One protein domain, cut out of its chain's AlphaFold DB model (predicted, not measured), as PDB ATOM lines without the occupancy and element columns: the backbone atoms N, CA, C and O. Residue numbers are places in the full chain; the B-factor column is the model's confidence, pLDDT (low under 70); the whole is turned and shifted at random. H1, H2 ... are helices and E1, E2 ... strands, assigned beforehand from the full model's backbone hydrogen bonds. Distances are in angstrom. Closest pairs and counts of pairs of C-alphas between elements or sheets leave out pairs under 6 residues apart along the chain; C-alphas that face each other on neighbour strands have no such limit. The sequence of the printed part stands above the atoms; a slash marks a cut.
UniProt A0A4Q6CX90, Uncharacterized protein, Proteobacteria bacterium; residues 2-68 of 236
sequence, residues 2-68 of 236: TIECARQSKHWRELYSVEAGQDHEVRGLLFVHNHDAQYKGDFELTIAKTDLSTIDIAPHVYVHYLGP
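Overview. This is residues 2 to 68 of the 236 residues of an uncharacterized protein of Proteobacteria bacterium (UniProt A0A4Q6CX90). The picture is an open, flat frame with a narrow ribbon of two short parallel strands, E1 and E2, side by side in its middle. Toward one end of the long axis two short helices, H1 and H2, make a corner, and at the other a wide open loop holding H3 leads from E1 back to E2; residues 48 to 56 of this loop stick out. The printed part has 67 residues, with three named helices and two named strands in the order H1, H2, E1, H3, E2, and the two-strand sheet, E1 beside E2, is parallel. The class is mixed, helices and strands, though only 28 residues, under half, are in named elements. The whole is loose, with a radius of gyration of the C-alphas of 15.8 A and spans of 46 by 28 by 15 A.

Arrangement. Start at residues 2 to 8, which are H1, and go on through a tight link to H2, residues 10 to 15. The two are close but not clearly touching, their closest C-alphas, those of Ala 6 and Trp 12, being 6.3 A apart, and their lines are about perpendicular at 86 degrees. Look next at E1, residues 28 to 31: the closest C-alphas of H1 and E1, those of Ile 3 and Gly 28, are 6.3 A apart. Farther on come H3, residues 43 to 49, which touches no helix and is apart from H1 and H2, and E2, residues 63 to 66. E1 and E2 are parallel neighbours with 18 degrees between their directions, and C-alphas 28 and 63, which face each other, are 4.3 A apart. Across this pair you will find N 30 and O 64, and N 66 and O 30, within hydrogen-bond range, each at 2.8 A. E1, H3 and E2 form a strand-helix-strand unit, two parallel neighbour strands with a helix between them along the chain, and its crossover is right-handed. In H1, H2 and H3 every O i to N i+4 pair is within hydrogen-bond range.

Along the chain. Find C-alpha 2 at (120.163, 121.776, 69.099); from there H1 runs 10.2 A to C-alpha 8, and H2 then runs 8.6 A. E1 begins at C-alpha 28, at (117.683, 118.476, 76.448), and is 9.7 A long. H3 is 10.0 A long, and E2 runs 10.3 A to C-alpha 66 at (121.657, 110.265, 82.693).

Size, cuts and confidence. The two C-alphas farthest apart, those of Gly 21 and Gln 38, are 47.3 A apart. The printed part has no cut. The links H2 to E1, E1 to H3 and H3 to E2 are long, with 12, 11 and 13 residues. The mean pLDDT of the printed part is 82.5, and residues 20 to 21 are under 70.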
ATOM      1  N   THR A   2     120.952 122.996  69.443       76.50
ATOM      2  CA  THR A   2     120.163 121.776  69.099       76.50
ATOM      3  C   THR A   2     118.712 121.785  69.602       76.50
ATOM      4  O   THR A   2     117.798 121.449  68.853       76.50
ATOM      5  N   ILE A   3     118.480 122.213  70.848       79.81
ATOM      6  CA  ILE A   3     117.133 122.274  71.448       79.81
ATOM      7  C   ILE A   3     116.254 123.301  70.720       79.81
ATOM      8  O   ILE A   3     115.088 123.045  70.439       79.81
ATOM      9  N   GLU A   4     116.818 124.449  70.349       77.88
ATOM     10  CA  GLU A   4     116.102 125.499  69.613       77.88
ATOM     11  C   GLU A   4     115.742 125.052  68.193       77.88
ATOM     12  O   GLU A   4     114.621 125.291  67.742       77.88
ATOM     13  N   CYS A   5     116.645 124.334  67.517       79.44
ATOM     14  CA  CYS A   5     116.353 123.714  66.226       79.44
ATOM     15  C   CYS A   5     115.220 122.683  66.338       79.44
ATOM     16  O   CYS A   5     114.345 122.650  65.476       79.44
ATOM     17  N   ALA A   6     115.197 121.874  67.404       82.06
ATOM     18  CA  ALA A   6     114.118 120.917  67.647       82.06
ATOM     19  C   ALA A   6     112.771 121.619  67.901       82.06
ATOM     20  O   ALA A   6     111.768 121.224  67.311       82.06
ATOM     21  N   ARG A   7     112.749 122.716  68.675       79.62
ATOM     22  CA  ARG A   7     111.535 123.526  68.928       79.62
ATOM     23  C   ARG A   7     110.903 124.082  67.654       79.62
ATOM     24  O   ARG A   7     109.684 124.163  67.550       79.62
ATOM     25  N   GLN A   8     111.724 124.492  66.690       81.25
ATOM     26  CA  GLN A   8     111.244 125.081  65.436       81.25
ATOM     27  C   GLN A   8     111.008 124.041  64.332       81.25
ATOM     28  O   GLN A   8     110.427 124.360  63.292       81.25
ATOM     29  N   SER A   9     111.446 122.796  64.531       82.94
ATOM     30  CA  SER A   9     111.362 121.766  63.505       82.94
ATOM     31  C   SER A   9     109.942 121.231  63.359       82.94
ATOM     32  O   SER A   9     109.397 120.588  64.256       82.94
ATOM     33  N   LYS A  10     109.360 121.432  62.172       82.44
ATOM     34  CA  LYS A  10     108.064 120.844  61.803       82.44
ATOM     35  C   LYS A  10     108.088 119.319  61.885       82.44
ATOM     36  O   LYS A  10     107.152 118.736  62.411       82.44
ATOM     37  N   HIS A  11     109.191 118.700  61.464       84.06
ATOM     38  CA  HIS A  11     109.352 117.250  61.508       84.06
ATOM     39  C   HIS A  11     109.279 116.698  62.940       84.06
ATOM     40  O   HIS A  11     108.573 115.727  63.183       84.06
ATOM     41  N   TRP A  12     109.953 117.342  63.902       80.31
ATOM     42  CA  TRP A  12     109.862 116.940  65.311       80.31
ATOM     43  C   TRP A  12     108.450 117.153  65.867       80.31
ATOM     44  O   TRP A  12     107.941 116.300  66.585       80.31
ATOM     45  N   ARG A  13     107.776 118.244  65.497       78.88
ATOM     46  CA  ARG A  13     106.388 118.484  65.924       78.88
ATOM     47  C   ARG A  13     105.419 117.438  65.378       78.88
ATOM     48  O   ARG A  13     104.564 116.977  66.123       78.88
ATOM     49  N   GLU A  14     105.576 117.040  64.120       81.69
ATOM     50  CA  GLU A  14     104.786 115.972  63.499       81.69
ATOM     51  C   GLU A  14     105.065 114.616  64.158       81.69
ATOM     52  O   GLU A  14     104.129 113.907  64.517       81.69
ATOM     53  N   LEU A  15     106.340 114.281  64.390       81.88
ATOM     54  CA  LEU A  15     106.747 113.013  65.001       81.88
ATOM     55  C   LEU A  15     106.159 112.821  66.408       81.88
ATOM     56  O   LEU A  15     105.729 111.723  66.749       81.88
ATOM     57  N   TYR A  16     106.116 113.889  67.206       76.88
ATOM     58  CA  TYR A  16     105.551 113.878  68.560       76.88
ATOM     59  C   TYR A  16     104.087 114.337  68.611       76.88
ATOM     60  O   TYR A  16     103.566 114.576  69.695       76.88
ATOM     61  N   SER A  17     103.418 114.445  67.454       73.56
ATOM     62  CA  SER A  17     101.993 114.795  67.335       73.56
ATOM     63  C   SER A  17     101.587 116.073  68.086       73.56
ATOM     64  O   SER A  17     100.504 116.156  68.656       73.56
ATOM     65  N   VAL A  18     102.452 117.091  68.088       73.75
ATOM     66  CA  VAL A  18     102.182 118.374  68.750       73.75
ATOM     67  C   VAL A  18     101.235 119.204  67.885       73.75
ATOM     68  O   VAL A  18     101.646 119.756  66.856       73.75
ATOM     69  N   GLU A  19      99.978 119.331  68.310       72.06
ATOM     70  CA  GLU A  19      98.966 120.112  67.593       72.06
ATOM     71  C   GLU A  19      99.341 121.601  67.469       72.06
ATOM     72  O   GLU A  19     100.055 122.196  68.288       72.06
ATOM     73  N   ALA A  20      98.856 122.240  66.404       67.38
ATOM     74  CA  ALA A  20      99.075 123.662  66.186       67.38
ATOM     75  C   ALA A  20      98.309 124.486  67.236       67.38
ATOM     76  O   ALA A  20      97.084 124.513  67.235       67.38
ATOM     77  N   GLY A  21      99.044 125.183  68.106       69.44
ATOM     78  CA  GLY A  21      98.475 126.027  69.161       69.44
ATOM     79  C   GLY A  21      98.476 125.397  70.555       69.44
ATOM     80  O   GLY A  21      98.142 126.096  71.503       69.44
ATOM     81  N   GLN A  22      98.888 124.131  70.699       73.31
ATOM     82  CA  GLN A  22      99.158 123.551  72.014       73.31
ATOM     83  C   GLN A  22     100.518 124.006  72.558       73.31
ATOM     84  O   GLN A  22     101.532 124.033  71.841       73.31
ATOM     85  N   ASP A  23     100.528 124.322  73.852       74.06
ATOM     86  CA  ASP A  23     101.755 124.546  74.606       74.06
ATOM     87  C   ASP A  23     102.557 123.243  74.657       74.06
ATOM     88  O   ASP A  23     102.040 122.175  74.976       74.06
ATOM     89  N   HIS A  24     103.838 123.335  74.318       76.75
ATOM     90  CA  HIS A  24     104.762 122.212  74.366       76.75
ATOM     91  C   HIS A  24     106.131 122.690  74.825       76.75
ATOM     92  O   HIS A  24     106.547 123.825  74.571       76.75
ATOM     93  N   GLU A  25     106.853 121.790  75.479       81.25
ATOM     94  CA  GLU A  25     108.180 122.046  76.007       81.25
ATOM     95  C   GLU A  25     109.178 121.071  75.382       81.25
ATOM     96  O   GLU A  25     108.924 119.872  75.287       81.25
ATOM     97  N   VAL A  26     110.331 121.586  74.954       83.81
ATOM     98  CA  VAL A  26     111.440 120.760  74.467       83.81
ATOM     99  C   VAL A  26     112.591 120.898  75.447       83.81
ATOM    100  O   VAL A  26     113.109 121.997  75.652       83.81
ATOM    101  N   ARG A  27     113.000 119.769  76.022       87.88
ATOM    102  CA  ARG A  27     114.114 119.677  76.969       87.88
ATOM    103  C   ARG A  27     115.275 118.901  76.365       87.88
ATOM    104  O   ARG A  27     115.083 118.024  75.524       87.88
ATOM    105  N   GLY A  28     116.486 119.232  76.793       87.31
ATOM    106  CA  GLY A  28     117.683 118.476  76.448       87.31
ATOM    107  C   GLY A  28     117.840 117.248  77.336       87.31
ATOM    108  O   GLY A  28     117.550 117.305  78.530       87.31
ATOM    109  N   LEU A  29     118.350 116.160  76.767       89.69
ATOM    110  CA  LEU A  29     118.766 114.978  77.512       89.69
ATOM    111  C   LEU A  29     120.168 114.566  77.067       89.69
ATOM    112  O   LEU A  29     120.377 114.195  75.912       89.69
ATOM    113  N   LEU A  30     121.123 114.619  77.989       89.12
ATOM    114  CA  LEU A  30     122.460 114.077  77.804       89.12
ATOM    115  C   LEU A  30     122.490 112.624  78.289       89.12
ATOM    116  O   LEU A  30     122.326 112.351  79.475       89.12
ATOM    117  N   PHE A  31     122.720 111.691  77.374       88.94
ATOM    118  CA  PHE A  31     122.774 110.260  77.670       88.94
ATOM    119  C   PHE A  31     124.226 109.771  77.627       88.94
ATOM    120  O   PHE A  31     124.810 109.676  76.547       88.94
ATOM    121  N   VAL A  32     124.827 109.480  78.788       88.94
ATOM    122  CA  VAL A  32     126.243 109.085  78.891       88.94
ATOM    123  C   VAL A  32     126.358 107.611  79.249       88.94
ATOM    124  O   VAL A  32     126.210 107.220  80.404       88.94
ATOM    125  N   HIS A  33     126.660 106.784  78.252       83.75
ATOM    126  CA  HIS A  33     126.730 105.335  78.410       83.75
ATOM    127  C   HIS A  33     128.175 104.820  78.498       83.75
ATOM    128  O   HIS A  33     129.014 105.141  77.657       83.75
ATOM    129  N   ASN A  34     128.457 103.983  79.502       82.94
ATOM    130  CA  ASN A  34     129.752 103.320  79.686       82.94
ATOM    131  C   ASN A  34     129.831 102.040  78.846       82.94
ATOM    132  O   ASN A  34     129.630 100.934  79.343       82.94
ATOM    133  N   HIS A  35     130.095 102.219  77.559       78.12
ATOM    134  CA  HIS A  35     129.957 101.178  76.544       78.12
ATOM    135  C   HIS A  35     130.887  99.962  76.717       78.12
ATOM    136  O   HIS A  35     130.511  98.841  76.386       78.12
ATOM    137  N   ASP A  36     132.107 100.157  77.214       77.44
ATOM    138  CA  ASP A  36     133.111  99.095  77.372       77.44
ATOM    139  C   ASP A  36     133.242  98.597  78.823       77.44
ATOM    140  O   ASP A  36     134.080  97.743  79.122       77.44
ATOM    141  N   ALA A  37     132.423  99.140  79.731       76.25
ATOM    142  CA  ALA A  37     132.497  98.931  81.173       76.25
ATOM    143  C   ALA A  37     133.882  99.232  81.796       76.25
ATOM    144  O   ALA A  37     134.140  98.849  82.949       76.25
ATOM    145  N   GLN A  38     134.778  99.920  81.077       82.00
ATOM    146  CA  GLN A  38     136.125 100.245  81.545       82.00
ATOM    147  C   GLN A  38     136.141 101.511  82.387       82.00
ATOM    148  O   GLN A  38     136.973 101.620  83.289       82.00
ATOM    149  N   TYR A  39     135.200 102.436  82.176       82.31
ATOM    150  CA  TYR A  39     135.074 103.586  83.063       82.31
ATOM    151  C   TYR A  39     134.716 103.117  84.480       82.31
ATOM    152  O   TYR A  39     133.655 102.532  84.716       82.31
ATOM    153  N   LYS A  40     135.635 103.348  85.425       81.12
ATOM    154  CA  LYS A  40     135.475 103.048  86.860       81.12
ATOM    155  C   LYS A  40     135.267 104.299  87.715       81.12
ATOM    156  O   LYS A  40     135.171 104.185  88.934       81.12
ATOM    157  N   GLY A  41     135.253 105.476  87.092       82.31
ATOM    158  CA  GLY A  41     135.055 106.737  87.793       82.31
ATOM    159  C   GLY A  41     133.627 106.897  88.314       82.31
ATOM    160  O   GLY A  41     132.719 106.141  87.967       82.31
ATOM    161  N   ASP A  42     133.440 107.912  89.147       85.75
ATOM    162  CA  ASP A  42     132.120 108.344  89.582       85.75
ATOM    163  C   ASP A  42     131.678 109.524  88.707       85.75
ATOM    164  O   ASP A  42     132.218 110.636  88.789       85.75
ATOM    165  N   PHE A  43     130.749 109.242  87.795       88.50
ATOM    166  CA  PHE A  43     130.269 110.222  86.829       88.50
ATOM    167  C   PHE A  43     129.526 111.361  87.531       88.50
ATOM    168  O   PHE A  43     129.723 112.527  87.195       88.50
ATOM    169  N   GLU A  44     128.747 111.040  88.561       85.38
ATOM    170  CA  GLU A  44     127.974 112.007  89.332       85.38
ATOM    171  C   GLU A  44     128.898 112.990  90.069       85.38
ATOM    172  O   GLU A  44     128.689 114.202  90.012       85.38
ATOM    173  N   LEU A  45     129.993 112.503  90.669       88.06
ATOM    174  CA  LEU A  45     131.034 113.362  91.249       88.06
ATOM    175  C   LEU A  45     131.761 114.208  90.197       88.06
ATOM    176  O   LEU A  45     132.220 115.306  90.508       88.06
ATOM    177  N   THR A  46     131.900 113.706  88.969       88.69
ATOM    178  CA  THR A  46     132.529 114.452  87.869       88.69
ATOM    179  C   THR A  46     131.646 115.624  87.442       88.69
ATOM    180  O   THR A  46     132.127 116.755  87.347       88.69
ATOM    181  N   ILE A  47     130.344 115.383  87.273       88.25
ATOM    182  CA  ILE A  47     129.362 116.434  86.983       88.25
ATOM    183  C   ILE A  47     129.301 117.452  88.124       88.25
ATOM    184  O   ILE A  47     129.367 118.647  87.862       88.25
ATOM    185  N   ALA A  48     129.273 117.007  89.385       87.44
ATOM    186  CA  ALA A  48     129.216 117.901  90.546       87.44
ATOM    187  C   ALA A  48     130.431 118.841  90.673       87.44
ATOM    188  O   ALA A  48     130.323 119.911  91.267       87.44
ATOM    189  N   LYS A  49     131.592 118.448  90.134       89.75
ATOM    190  CA  LYS A  49     132.811 119.276  90.098       89.75
ATOM    191  C   LYS A  49     132.893 120.185  88.872       89.75
ATOM    192  O   LYS A  49     133.782 121.031  88.813       89.75
ATOM    193  N   THR A  50     132.029 119.977  87.886       87.50
ATOM    194  CA  THR A  50     132.020 120.759  86.653       87.50
ATOM    195  C   THR A  50     131.247 122.049  86.880       87.50
ATOM    196  O   THR A  50     130.137 122.031  87.410       87.50
ATOM    197  N   ASP A  51     131.816 123.176  86.459       85.62
ATOM    198  CA  ASP A  51     131.101 124.447  86.482       85.62
ATOM    199  C   ASP A  51     130.066 124.494  85.351       85.62
ATOM    200  O   ASP A  51     130.365 124.861  84.213       85.62
ATOM    201  N   LEU A  52     128.831 124.108  85.671       82.81
ATOM    202  CA  LEU A  52     127.722 124.093  84.718       82.81
ATOM    203  C   LEU A  52     127.327 125.496  84.234       82.81
ATOM    204  O   LEU A  52     126.669 125.599  83.204       82.81
ATOM    205  N   SER A  53     127.746 126.569  84.921       80.81
ATOM    206  CA  SER A  53     127.475 127.946  84.475       80.81
ATOM    207  C   SER A  53     128.262 128.328  83.219       80.81
ATOM    208  O   SER A  53     127.878 129.246  82.502       80.81
ATOM    209  N   THR A  54     129.332 127.586  82.917       84.81
ATOM    210  CA  THR A  54     130.111 127.749  81.683       84.81
ATOM    211  C   THR A  54     129.420 127.154  80.457       84.81
ATOM    212  O   THR A  54     129.838 127.418  79.329       84.81
ATOM    213  N   ILE A  55     128.371 126.349  80.655       82.75
ATOM    214  CA  ILE A  55     127.599 125.773  79.560       82.75
ATOM    215  C   ILE A  55     126.601 126.830  79.090       82.75
ATOM    216  O   ILE A  55     125.650 127.158  79.795       82.75
ATOM    217  N   ASP A  56     126.817 127.342  77.880       82.31
ATOM    218  CA  ASP A  56     125.942 128.332  77.253       82.31
ATOM    219  C   ASP A  56     124.594 127.697  76.865       82.31
ATOM    220  O   ASP A  56     124.421 127.110  75.790       82.31
ATOM    221  N   ILE A  57     123.647 127.741  77.803       81.12
ATOM    222  CA  ILE A  57     122.273 127.271  77.642       81.12
ATOM    223  C   ILE A  57     121.363 128.496  77.648       81.12
ATOM    224  O   ILE A  57     121.412 129.326  78.556       81.12
ATOM    225  N   ALA A  58     120.498 128.592  76.637       80.88
ATOM    226  CA  ALA A  58     119.527 129.674  76.549       80.88
ATOM    227  C   ALA A  58     118.620 129.718  77.802       80.88
ATOM    228  O   ALA A  58     118.285 128.667  78.359       80.88
ATOM    229  N   PRO A  59     118.165 130.909  78.236       78.50
ATOM    230  CA  PRO A  59     117.247 131.030  79.362       78.50
ATOM    231  C   PRO A  59     116.004 130.148  79.192       78.50
ATOM    232  O   PRO A  59     115.460 130.025  78.093       78.50
ATOM    233  N   HIS A  60     115.534 129.561  80.296       78.25
ATOM    234  CA  HIS A  60     114.355 128.682  80.333       78.25
ATOM    235  C   HIS A  60     114.473 127.398  79.494       78.25
ATOM    236  O   HIS A  60     113.461 126.808  79.119       78.25
ATOM    237  N   VAL A  61     115.696 126.946  79.206       82.88
ATOM    238  CA  VAL A  61     115.952 125.625  78.632       82.88
ATOM    239  C   VAL A  61     116.485 124.697  79.716       82.88
ATOM    240  O   VAL A  61     117.505 124.974  80.344       82.88
ATOM    241  N   TYR A  62     115.804 123.571  79.908       86.00
ATOM    242  CA  TYR A  62     116.226 122.532  80.841       86.00
ATOM    243  C   TYR A  62     117.024 121.457  80.112       86.00
ATOM    244  O   TYR A  62     116.641 121.003  79.028       86.00
ATOM    245  N   VAL A  63     118.126 121.034  80.726       87.56
ATOM    246  CA  VAL A  63     118.943 119.914  80.261       87.56
ATOM    247  C   VAL A  63     119.054 118.905  81.392       87.56
ATOM    248  O   VAL A  63     119.602 119.197  82.452       87.56
ATOM    249  N   HIS A  64     118.531 117.711  81.151       90.56
ATOM    250  CA  HIS A  64     118.715 116.556  82.013       90.56
ATOM    251  C   HIS A  64     119.954 115.781  81.572       90.56
ATOM    252  O   HIS A  64     120.347 115.829  80.405       90.56
ATOM    253  N   TYR A  65     120.542 115.016  82.483       90.56
ATOM    254  CA  TYR A  65     121.572 114.045  82.146       90.56
ATOM    255  C   TYR A  65     121.263 112.701  82.801       90.56
ATOM    256  O   TYR A  65     120.665 112.653  83.872       90.56
ATOM    257  N   LEU A  66     121.679 111.619  82.149       92.19
ATOM    258  CA  LEU A  66     121.657 110.265  82.693       92.19
ATOM    259  C   LEU A  66     123.071 109.704  82.627       92.19
ATOM    260  O   LEU A  66     123.657 109.602  81.544       92.19
ATOM    261  N   GLY A  67     123.612 109.374  83.799       90.62
ATOM    262  CA  GLY A  67     124.916 108.739  83.910       90.62
ATOM    263  C   GLY A  67     124.852 107.230  83.656       90.62
ATOM    264  O   GLY A  67     123.766 106.644  83.602       90.62
ATOM    265  N   PRO A  68     126.009 106.550  83.592       89.12
ATOM    266  CA  PRO A  68     126.053 105.101  83.416       89.12
ATOM    267  C   PRO A  68     125.235 104.334  84.467       89.12
ATOM    268  O   PRO A  68     124.533 103.384  84.128       89.12
TER     269      PRO A  68